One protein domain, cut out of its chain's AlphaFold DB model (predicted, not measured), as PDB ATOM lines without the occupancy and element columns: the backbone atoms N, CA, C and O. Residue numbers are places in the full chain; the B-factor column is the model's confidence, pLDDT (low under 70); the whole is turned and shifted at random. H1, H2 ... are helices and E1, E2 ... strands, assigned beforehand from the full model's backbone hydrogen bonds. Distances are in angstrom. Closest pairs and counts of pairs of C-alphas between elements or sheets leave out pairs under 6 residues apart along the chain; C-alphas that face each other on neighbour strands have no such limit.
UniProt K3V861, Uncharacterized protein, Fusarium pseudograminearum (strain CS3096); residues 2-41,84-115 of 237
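AT A GLANCE: This is residues 2 to 41 and 84 to 115 of the 237 residues of an uncharacterized protein of Fusarium pseudograminearum (strain CS3096) (UniProt K3V861). A twisted sheet of three antiparallel strands, in order E1 - E2 - E3, is followed by two short helices, H1 and H2, beyond one face. The printed part has 72 residues, with three named strands and two named helices in the order E1, E2, E3, H1, H2 along the chain; the class is mixed, helices and strands, with 37 residues in named elements. The whole is compact, radius of gyration of the C-alphas 11.9 A, spanning 38 by 30 by 20 A.

IN THESE COORDINATES: E1, residues 15 to 23, starts at C-alpha (-39.687, -15.626, -43.920), is 22.5 A long and bends by 58 degrees at residue 18. E2 is residues 31 to 38, 23.0 A; E3 85 to 90, 17.3 A; H1 91 to 96, 10.2 A; H2 102 to 109, 10.4 A, ending at C-alpha (-41.393, -3.552, -39.838).

HOW THE PARTS SIT: Within hydrogen-bond range are N 18 and O 35, 2.9 A, in the hairpin E1 and E2, and N 34 and O 87, 2.9 A, between E2 and E3. H2 only grazes the sheet, with residues 106 to 109. H1 is not on it. H2 has every O i to N i+4 pair within range; H1 has 0 of 2, but 2 of 3 O i to N i+3.

THE WHOLE: Residues 42 to 83 are not printed; C-alphas 41 and 84 are 9.9 A apart. Residues 2 to 8, 98 to 104, 110 and 112 to 115 have pLDDT under 70.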
ATOM      1  N   LYS A   2     -21.044 -24.948 -49.293       46.44
ATOM      2  CA  LYS A   2     -21.207 -23.686 -50.022       46.44
ATOM      3  C   LYS A   2     -22.447 -22.988 -49.461       46.44
ATOM      4  O   LYS A   2     -23.500 -23.611 -49.410       46.44
ATOM      5  N   SER A   3     -22.301 -21.768 -48.956       53.38
ATOM      6  CA  SER A   3     -23.432 -20.930 -48.567       53.38
ATOM      7  C   SER A   3     -23.909 -20.158 -49.790       53.38
ATOM      8  O   SER A   3     -23.153 -19.374 -50.364       53.38
ATOM      9  N   ASP A   4     -25.148 -20.408 -50.195       62.38
ATOM     10  CA  ASP A   4     -25.780 -19.680 -51.288       62.38
ATOM     11  C   ASP A   4     -26.372 -18.382 -50.725       62.38
ATOM     12  O   ASP A   4     -27.188 -18.404 -49.801       62.38
ATOM     13  N   TRP A   5     -25.897 -17.246 -51.239       62.84
ATOM     14  CA  TRP A   5     -26.353 -15.913 -50.854       62.84
ATOM     15  C   TRP A   5     -27.345 -15.398 -51.889       62.84
ATOM     16  O   TRP A   5     -27.029 -15.362 -53.080       62.84
ATOM     17  N   TYR A   6     -28.519 -14.966 -51.430       67.44
ATOM     18  CA  TYR A   6     -29.562 -14.435 -52.306       67.44
ATOM     19  C   TYR A   6     -29.603 -12.899 -52.234       67.44
ATOM     20  O   TYR A   6     -29.674 -12.312 -51.154       67.44
ATOM     21  N   SER A   7     -29.560 -12.246 -53.394       65.00
ATOM     22  CA  SER A   7     -29.936 -10.837 -53.596       65.00
ATOM     23  C   SER A   7     -31.357 -10.849 -54.174       65.00
ATOM     24  O   SER A   7     -31.583 -11.718 -55.017       65.00
ATOM     25  N   PRO A   8     -32.340 -10.033 -53.717       66.00
ATOM     26  CA  PRO A   8     -32.249  -8.615 -53.308       66.00
ATOM     27  C   PRO A   8     -32.004  -8.204 -51.849       66.00
ATOM     28  O   PRO A   8     -32.323  -7.067 -51.520       66.00
ATOM     29  N   GLY A   9     -31.565  -9.051 -50.915       75.69
ATOM     30  CA  GLY A   9     -31.559  -8.615 -49.504       75.69
ATOM     31  C   GLY A   9     -32.967  -8.476 -48.890       75.69
ATOM     32  O   GLY A   9     -33.115  -7.942 -47.789       75.69
ATOM     33  N   VAL A  10     -33.984  -9.043 -49.555       84.19
ATOM     34  CA  VAL A  10     -35.343  -9.249 -49.032       84.19
ATOM     35  C   VAL A  10     -35.551 -10.721 -48.680       84.19
ATOM     36  O   VAL A  10     -35.211 -11.606 -49.467       84.19
ATOM     37  N   CYS A  11     -36.107 -10.995 -47.497       87.19
ATOM     38  CA  CYS A  11     -36.497 -12.354 -47.129       87.19
ATOM     39  C   CYS A  11     -37.654 -12.849 -48.017       87.19
ATOM     40  O   CYS A  11     -38.595 -12.092 -48.255       87.19
ATOM     41  N   PRO A  12     -37.649 -14.113 -48.483       88.06
ATOM     42  CA  PRO A  12     -38.766 -14.653 -49.252       88.06
ATOM     43  C   PRO A  12     -40.093 -14.605 -48.485       88.06
ATOM     44  O   PRO A  12     -40.124 -14.569 -47.253       88.06
ATOM     45  N   ASN A  13     -41.212 -14.693 -49.207       84.06
ATOM     46  CA  ASN A  13     -42.532 -14.783 -48.584       84.06
ATOM     47  C   ASN A  13     -42.574 -15.908 -47.534       84.06
ATOM     48  O   ASN A  13     -42.128 -17.024 -47.798       84.06
ATOM     49  N   ARG A  14     -43.168 -15.612 -46.366       88.75
ATOM     50  CA  ARG A  14     -43.221 -16.442 -45.136       88.75
ATOM     51  C   ARG A  14     -41.955 -16.464 -44.282       88.75
ATOM     52  O   ARG A  14     -42.006 -17.030 -43.185       88.75
ATOM     53  N   TYR A  15     -40.878 -15.830 -44.729       90.62
ATOM     54  CA  TYR A  15     -39.687 -15.626 -43.920       90.62
ATOM     55  C   TYR A  15     -39.697 -14.240 -43.271       90.62
ATOM     56  O   TYR A  15     -40.265 -13.285 -43.798       90.62
ATOM     57  N   VAL A  16     -39.069 -14.144 -42.107       90.75
ATOM     58  CA  VAL A  16     -38.870 -12.918 -41.336       90.75
ATOM     59  C   VAL A  16     -37.386 -12.736 -41.057       90.75
ATOM     60  O   VAL A  16     -36.637 -13.710 -40.944       90.75
ATOM     61  N   TYR A  17     -36.967 -11.481 -40.935       89.38
ATOM     62  CA  TYR A  17     -35.614 -11.150 -40.514       89.38
ATOM     63  C   TYR A  17     -35.413 -11.584 -39.062       89.38
ATOM     64  O   TYR A  17     -36.020 -11.024 -38.152       89.38
ATOM     65  N   ALA A  18     -34.561 -12.583 -38.857       89.50
ATOM     66  CA  ALA A  18     -34.162 -13.044 -37.532       89.50
ATOM     67  C   ALA A  18     -32.958 -12.258 -37.006       89.50
ATOM     68  O   ALA A  18     -32.818 -12.030 -35.808       89.50
ATOM     69  N   ALA A  19     -32.071 -11.857 -37.918       87.69
ATOM     70  CA  ALA A  19     -30.808 -11.228 -37.588       87.69
ATOM     71  C   ALA A  19     -30.267 -10.396 -38.739       87.69
ATOM     72  O   ALA A  19     -30.441 -10.760 -39.903       87.69
ATOM     73  N   THR A  20     -29.503  -9.362 -38.404       87.56
ATOM     74  CA  THR A  20     -28.718  -8.587 -39.367       87.56
ATOM     75  C   THR A  20     -27.338  -8.282 -38.818       87.56
ATOM     76  O   THR A  20     -27.201  -7.944 -37.643       87.56
ATOM     77  N   ALA A  21     -26.324  -8.357 -39.672       85.75
ATOM     78  CA  ALA A  21     -24.956  -7.970 -39.364       85.75
ATOM     79  C   ALA A  21     -24.403  -7.121 -40.508       85.75
ATOM     80  O   ALA A  21     -24.636  -7.421 -41.675       85.75
ATOM     81  N   VAL A  22     -23.654  -6.072 -40.187       87.62
ATOM     82  CA  VAL A  22     -22.972  -5.248 -41.189       87.62
ATOM     83  C   VAL A  22     -21.490  -5.576 -41.125       87.62
ATOM     84  O   VAL A  22     -20.891  -5.509 -40.052       87.62
ATOM     85  N   SER A  23     -20.893  -5.932 -42.260       85.94
ATOM     86  CA  SER A  23     -19.441  -6.040 -42.368       85.94
ATOM     87  C   SER A  23     -18.879  -4.793 -43.024       85.94
ATOM     88  O   SER A  23     -19.191  -4.478 -44.173       85.94
ATOM     89  N   THR A  24     -18.013  -4.112 -42.282       84.25
ATOM     90  CA  THR A  24     -17.197  -2.998 -42.761       84.25
ATOM     91  C   THR A  24     -15.753  -3.480 -42.865       84.25
ATOM     92  O   THR A  24     -15.006  -3.447 -41.887       84.25
ATOM     93  N   HIS A  25     -15.357  -3.980 -44.034       82.19
ATOM     94  CA  HIS A  25     -13.946  -4.238 -44.324       82.19
ATOM     95  C   HIS A  25     -13.295  -2.948 -44.834       82.19
ATOM     96  O   HIS A  25     -13.892  -2.232 -45.629       82.19
ATOM     97  N   THR A  26     -12.059  -2.660 -44.414       74.75
ATOM     98  CA  THR A  26     -11.359  -1.389 -44.704       74.75
ATOM     99  C   THR A  26     -11.211  -1.065 -46.193       74.75
ATOM    100  O   THR A  26     -11.069   0.099 -46.544       74.75
ATOM    101  N   ASN A  27     -11.283  -2.074 -47.065       85.69
ATOM    102  CA  ASN A  27     -11.106  -1.940 -48.513       85.69
ATOM    103  C   ASN A  27     -12.325  -2.403 -49.329       85.69
ATOM    104  O   ASN A  27     -12.205  -2.594 -50.538       85.69
ATOM    105  N   ALA A  28     -13.476  -2.631 -48.692       80.44
ATOM    106  CA  ALA A  28     -14.685  -3.075 -49.380       80.44
ATOM    107  C   ALA A  28     -15.893  -2.229 -48.959       80.44
ATOM    108  O   ALA A  28     -15.963  -1.798 -47.806       80.44
ATOM    109  N   PRO A  29     -16.856  -1.993 -49.867       84.44
ATOM    110  CA  PRO A  29     -18.102  -1.334 -49.503       84.44
ATOM    111  C   PRO A  29     -18.810  -2.108 -48.385       84.44
ATOM    112  O   PRO A  29     -18.785  -3.345 -48.352       84.44
ATOM    113  N   ALA A  30     -19.443  -1.370 -47.470       86.88
ATOM    114  CA  ALA A  30     -20.197  -1.957 -46.373       86.88
ATOM    115  C   ALA A  30     -21.254  -2.922 -46.932       86.88
ATOM    116  O   ALA A  30     -22.113  -2.544 -47.733       86.88
ATOM    117  N   THR A  31     -21.161  -4.187 -46.528       87.12
ATOM    118  CA  THR A  31     -22.101  -5.230 -46.944       87.12
ATOM    119  C   THR A  31     -22.961  -5.593 -45.749       87.12
ATOM    120  O   THR A  31     -22.446  -5.957 -44.688       87.12
ATOM    121  N   THR A  32     -24.274  -5.477 -45.917       88.50
ATOM    122  CA  THR A  32     -25.238  -5.912 -44.910       88.50
ATOM    123  C   THR A  32     -25.625  -7.350 -45.200       88.50
ATOM    124  O   THR A  32     -25.978  -7.695 -46.324       88.50
ATOM    125  N   PHE A  33     -25.555  -8.182 -44.174       89.38
ATOM    126  CA  PHE A  33     -25.991  -9.564 -44.178       89.38
ATOM    127  C   PHE A  33     -27.252  -9.672 -43.336       89.38
ATOM    128  O   PHE A  33     -27.318  -9.106 -42.243       89.38
ATOM    129  N   ALA A  34     -28.229 -10.436 -43.808       89.75
ATOM    130  CA  ALA A  34     -29.373 -10.817 -43.004       89.75
ATOM    131  C   ALA A  34     -29.617 -12.317 -43.035       89.75
ATOM    132  O   ALA A  34     -29.308 -13.009 -44.006       89.75
ATOM    133  N   ILE A  35     -30.201 -12.792 -41.941       91.06
ATOM    134  CA  ILE A  35     -30.668 -14.160 -41.792       91.06
ATOM    135  C   ILE A  35     -32.188 -14.127 -41.792       91.06
ATOM    136  O   ILE A  35     -32.816 -13.450 -40.974       91.06
ATOM    137  N   CYS A  36     -32.759 -14.889 -42.710       92.75
ATOM    138  CA  CYS A  36     -34.184 -15.077 -42.870       92.75
ATOM    139  C   CYS A  36     -34.580 -16.435 -42.307       92.75
ATOM    140  O   CYS A  36     -34.106 -17.478 -42.767       92.75
ATOM    141  N   CYS A  37     -35.493 -16.412 -41.345       93.81
ATOM    142  CA  CYS A  37     -36.090 -17.598 -40.749       93.81
ATOM    143  C   CYS A  37     -37.573 -17.677 -41.089       93.81
ATOM    144  O   CYS A  37     -38.168 -16.655 -41.416       93.81
ATOM    145  N   LEU A  38     -38.200 -18.856 -41.014       92.56
ATOM    146  CA  LEU A  38     -39.659 -18.909 -41.144       92.56
ATOM    147  C   LEU A  38     -40.299 -18.062 -40.042       92.56
ATOM    148  O   LEU A  38     -39.825 -18.036 -38.909       92.56
ATOM    149  N   SER A  39     -41.402 -17.403 -40.379       88.94
ATOM    150  CA  SER A  39     -42.221 -16.617 -39.441       88.94
ATOM    151  C   SER A  39     -42.589 -17.386 -38.165       88.94
ATOM    152  O   SER A  39     -42.596 -16.800 -37.086       88.94
ATOM    153  N   ASP A  40     -42.802 -18.698 -38.271       87.75
ATOM    154  CA  ASP A  40     -43.117 -19.568 -37.133       87.75
ATOM    155  C   ASP A  40     -41.896 -19.983 -36.298       87.75
ATOM    156  O   ASP A  40     -42.075 -20.629 -35.266       87.75
ATOM    157  N   VAL A  41     -40.673 -19.657 -36.737       88.00
ATOM    158  CA  VAL A  41     -39.387 -20.100 -36.165       88.00
ATOM    159  C   VAL A  41     -38.352 -18.952 -36.199       88.00
ATOM    160  O   VAL A  41     -37.324 -19.076 -36.859       88.00
ATOM    161  N   ALA A  84     -31.583 -21.834 -42.300       89.38
ATOM    162  CA  ALA A  84     -31.770 -20.408 -42.496       89.38
ATOM    163  C   ALA A  84     -31.423 -19.997 -43.932       89.38
ATOM    164  O   ALA A  84     -30.512 -20.557 -44.547       89.38
ATOM    165  N   ILE A  85     -32.118 -18.986 -44.453       90.38
ATOM    166  CA  ILE A  85     -31.750 -18.357 -45.725       90.38
ATOM    167  C   ILE A  85     -30.875 -17.153 -45.408       90.38
ATOM    168  O   ILE A  85     -31.250 -16.296 -44.610       90.38
ATOM    169  N   MET A  86     -29.707 -17.093 -46.033       88.44
ATOM    170  CA  MET A  86     -28.786 -15.979 -45.871       88.44
ATOM    171  C   MET A  86     -28.850 -15.075 -47.095       88.44
ATOM    172  O   MET A  86     -28.773 -15.530 -48.238       88.44
ATOM    173  N   ILE A  87     -28.997 -13.783 -46.843       90.00
ATOM    174  CA  ILE A  87     -29.081 -12.763 -47.882       90.00
ATOM    175  C   ILE A  87     -28.063 -11.666 -47.603       90.00
ATOM    176  O   ILE A  87     -27.726 -11.399 -46.447       90.00
ATOM    177  N   ALA A  88     -27.548 -11.053 -48.662       89.00
ATOM    178  CA  ALA A  88     -26.553  -9.995 -48.567       89.00
ATOM    179  C   ALA A  88     -26.855  -8.894 -49.580       89.00
ATOM    180  O   ALA A  88     -27.268  -9.186 -50.703       89.00
ATOM    181  N   TRP A  89     -26.635  -7.641 -49.192       87.69
ATOM    182  CA  TRP A  89     -26.787  -6.490 -50.079       87.69
ATOM    183  C   TRP A  89     -25.844  -5.350 -49.686       87.69
ATOM    184  O   TRP A  89     -25.456  -5.213 -48.520       87.69
ATOM    185  N   GLN A  90     -25.481  -4.515 -50.660       87.06
ATOM    186  CA  GLN A  90     -24.800  -3.243 -50.409       87.06
ATOM    187  C   GLN A  90     -25.798  -2.084 -50.355       87.06
ATOM    188  O   GLN A  90     -26.888  -2.163 -50.923       87.06
ATOM    189  N   HIS A  91     -25.408  -0.965 -49.737       81.81
ATOM    190  CA  HIS A  91     -26.234   0.249 -49.735       81.81
ATOM    191  C   HIS A  91     -26.555   0.738 -51.164       81.81
ATOM    192  O   HIS A  91     -27.672   1.159 -51.461       81.81
ATOM    193  N   SER A  92     -25.593   0.613 -52.081       82.12
ATOM    194  CA  SER A  92     -25.736   0.971 -53.498       82.12
ATOM    195  C   SER A  92     -26.779   0.122 -54.239       82.12
ATOM    196  O   SER A  92     -27.443   0.625 -55.153       82.12
ATOM    197  N   ASP A  93     -26.978  -1.134 -53.824       81.62
ATOM    198  CA  ASP A  93     -27.928  -2.053 -54.453       81.62
ATOM    199  C   ASP A  93     -29.385  -1.669 -54.167       81.62
ATOM    200  O   ASP A  93     -30.246  -1.954 -54.996       81.62
ATOM    201  N   LEU A  94     -29.676  -0.941 -53.074       76.00
ATOM    202  CA  LEU A  94     -31.047  -0.519 -52.736       76.00
ATOM    203  C   LEU A  94     -31.713   0.270 -53.866       76.00
ATOM    204  O   LEU A  94     -32.919   0.169 -54.076       76.00
ATOM    205  N   SER A  95     -30.923   1.044 -54.612       76.12
ATOM    206  CA  SER A  95     -31.411   1.856 -55.728       76.12
ATOM    207  C   SER A  95     -31.903   1.035 -56.926       76.12
ATOM    208  O   SER A  95     -32.665   1.561 -57.740       76.12
ATOM    209  N   ARG A  96     -31.476  -0.232 -57.035       74.75
ATOM    210  CA  ARG A  96     -31.804  -1.149 -58.136       74.75
ATOM    211  C   ARG A  96     -33.095  -1.927 -57.903       74.75
ATOM    212  O   ARG A  96     -33.583  -2.557 -58.837       74.75
ATOM    213  N   PHE A  97     -33.634  -1.903 -56.688       71.56
ATOM    214  CA  PHE A  97     -34.859  -2.621 -56.354       71.56
ATOM    215  C   PHE A  97     -36.070  -1.707 -56.529       71.56
ATOM    216  O   PHE A  97     -36.045  -0.552 -56.113       71.56
ATOM    217  N   ASP A  98     -37.127  -2.226 -57.152       62.12
ATOM    218  CA  ASP A  98     -38.400  -1.530 -57.325       62.12
ATOM    219  C   ASP A  98     -39.525  -2.383 -56.697       62.12
ATOM    220  O   ASP A  98     -39.644  -3.561 -57.045       62.12
ATOM    221  N   PRO A  99     -40.321  -1.854 -55.745       67.69
ATOM    222  CA  PRO A  99     -40.239  -0.503 -55.199       67.69
ATOM    223  C   PRO A  99     -38.985  -0.307 -54.340       67.69
ATOM    224  O   PRO A  99     -38.690  -1.126 -53.467       67.69
ATOM    225  N   LYS A 100     -38.296   0.832 -54.531       59.25
ATOM    226  CA  LYS A 100     -37.075   1.253 -53.792       59.25
ATOM    227  C   LYS A 100     -37.195   1.167 -52.270       59.25
ATOM    228  O   LYS A 100     -36.207   1.188 -51.544       59.25
ATOM    229  N   SER A 101     -38.423   1.099 -51.780       58.78
ATOM    230  CA  SER A 101     -38.775   1.099 -50.376       58.78
ATOM    231  C   SER A 101     -39.159  -0.270 -49.817       58.78
ATOM    232  O   SER A 101     -39.303  -0.343 -48.607       58.78
ATOM    233  N   ALA A 102     -39.341  -1.337 -50.612       68.44
ATOM    234  CA  ALA A 102     -39.777  -2.644 -50.081       68.44
ATOM    235  C   ALA A 102     -38.851  -3.133 -48.959       68.44
ATOM    236  O   ALA A 102     -39.294  -3.408 -47.847       68.44
ATOM    237  N   LEU A 103     -37.545  -3.102 -49.221       66.62
ATOM    238  CA  LEU A 103     -36.516  -3.529 -48.275       66.62
ATOM    239  C   LEU A 103     -36.475  -2.621 -47.034       66.62
ATOM    240  O   LEU A 103     -36.405  -3.093 -45.902       66.62
ATOM    241  N   VAL A 104     -36.602  -1.306 -47.230       67.69
ATOM    242  CA  VAL A 104     -36.641  -0.326 -46.132       67.69
ATOM    243  C   VAL A 104     -37.901  -0.499 -45.273       67.69
ATOM    244  O   VAL A 104     -37.827  -0.413 -44.047       67.69
ATOM    245  N   TYR A 105     -39.054  -0.773 -45.889       72.56
ATOM    246  CA  TYR A 105     -40.308  -1.043 -45.190       72.56
ATOM    247  C   TYR A 105     -40.231  -2.338 -44.388       72.56
ATOM    248  O   TYR A 105     -40.666  -2.347 -43.235       72.56
ATOM    249  N   ASP A 106     -39.645  -3.394 -44.949       71.56
ATOM    250  CA  ASP A 106     -39.519  -4.675 -44.261       71.56
ATOM    251  C   ASP A 106     -38.537  -4.606 -43.087       71.56
ATOM    252  O   ASP A 106     -38.862  -5.075 -41.994       71.56
ATOM    253  N   LEU A 107     -37.394  -3.928 -43.245       73.50
ATOM    254  CA  LEU A 107     -36.465  -3.673 -42.137       73.50
ATOM    255  C   LEU A 107     -37.118  -2.839 -41.030       73.50
ATOM    256  O   LEU A 107     -37.005  -3.166 -39.846       73.50
ATOM    257  N   LYS A 108     -37.866  -1.793 -41.406       77.88
ATOM    258  CA  LYS A 108     -38.604  -0.955 -40.454       77.88
ATOM    259  C   LYS A 108     -39.685  -1.752 -39.724       77.88
ATOM    260  O   LYS A 108     -39.841  -1.598 -38.513       77.88
ATOM    261  N   ARG A 109     -40.402  -2.638 -40.425       75.19
ATOM    262  CA  ARG A 109     -41.393  -3.552 -39.838       75.19
ATOM    263  C   ARG A 109     -40.744  -4.541 -38.870       75.19
ATOM    264  O   ARG A 109     -41.311  -4.810 -37.814       75.19
ATOM    265  N   ALA A 110     -39.551  -5.024 -39.201       68.81
ATOM    266  CA  ALA A 110     -38.745  -5.888 -38.347       68.81
ATOM    267  C   ALA A 110     -38.067  -5.147 -37.177       68.81
ATOM    268  O   ALA A 110     -37.410  -5.783 -36.359       68.81
ATOM    269  N   LYS A 111     -38.239  -3.819 -37.061       74.56
ATOM    270  CA  LYS A 111     -37.580  -2.958 -36.059       74.56
ATOM    271  C   LYS A 111     -36.050  -3.049 -36.105       74.56
ATOM    272  O   LYS A 111     -35.381  -2.867 -35.091       74.56
ATOM    273  N   ILE A 112     -35.499  -3.305 -37.286       67.88
ATOM    274  CA  ILE A 112     -34.059  -3.335 -37.506       67.88
ATOM    275  C   ILE A 112     -33.622  -1.919 -37.864       67.88
ATOM    276  O   ILE A 112     -33.984  -1.389 -38.915       67.88
ATOM    277  N   SER A 113     -32.856  -1.298 -36.971       60.97
ATOM    278  CA  SER A 113     -32.207  -0.021 -37.254       60.97
ATOM    279  C   SER A 113     -30.900  -0.295 -37.991       60.97
ATOM    280  O   SER A 113     -29.981  -0.888 -37.422       60.97
ATOM    281  N   LEU A 114     -30.814   0.105 -39.261       63.47
ATOM    282  CA  LEU A 114     -29.529   0.147 -39.951       63.47
ATOM    283  C   LEU A 114     -28.678   1.215 -39.264       63.47
ATOM    284  O   LEU A 114     -29.125   2.349 -39.087       63.47
ATOM    285  N   ARG A 115     -27.459   0.855 -38.859       52.88
ATOM    286  CA  ARG A 115     -26.496   1.853 -38.392       52.88
ATOM    287  C   ARG A 115     -26.259   2.831 -39.554       52.88
ATOM    288  O   ARG A 115     -26.037   2.341 -40.663       52.88
TER     289      ARG A 115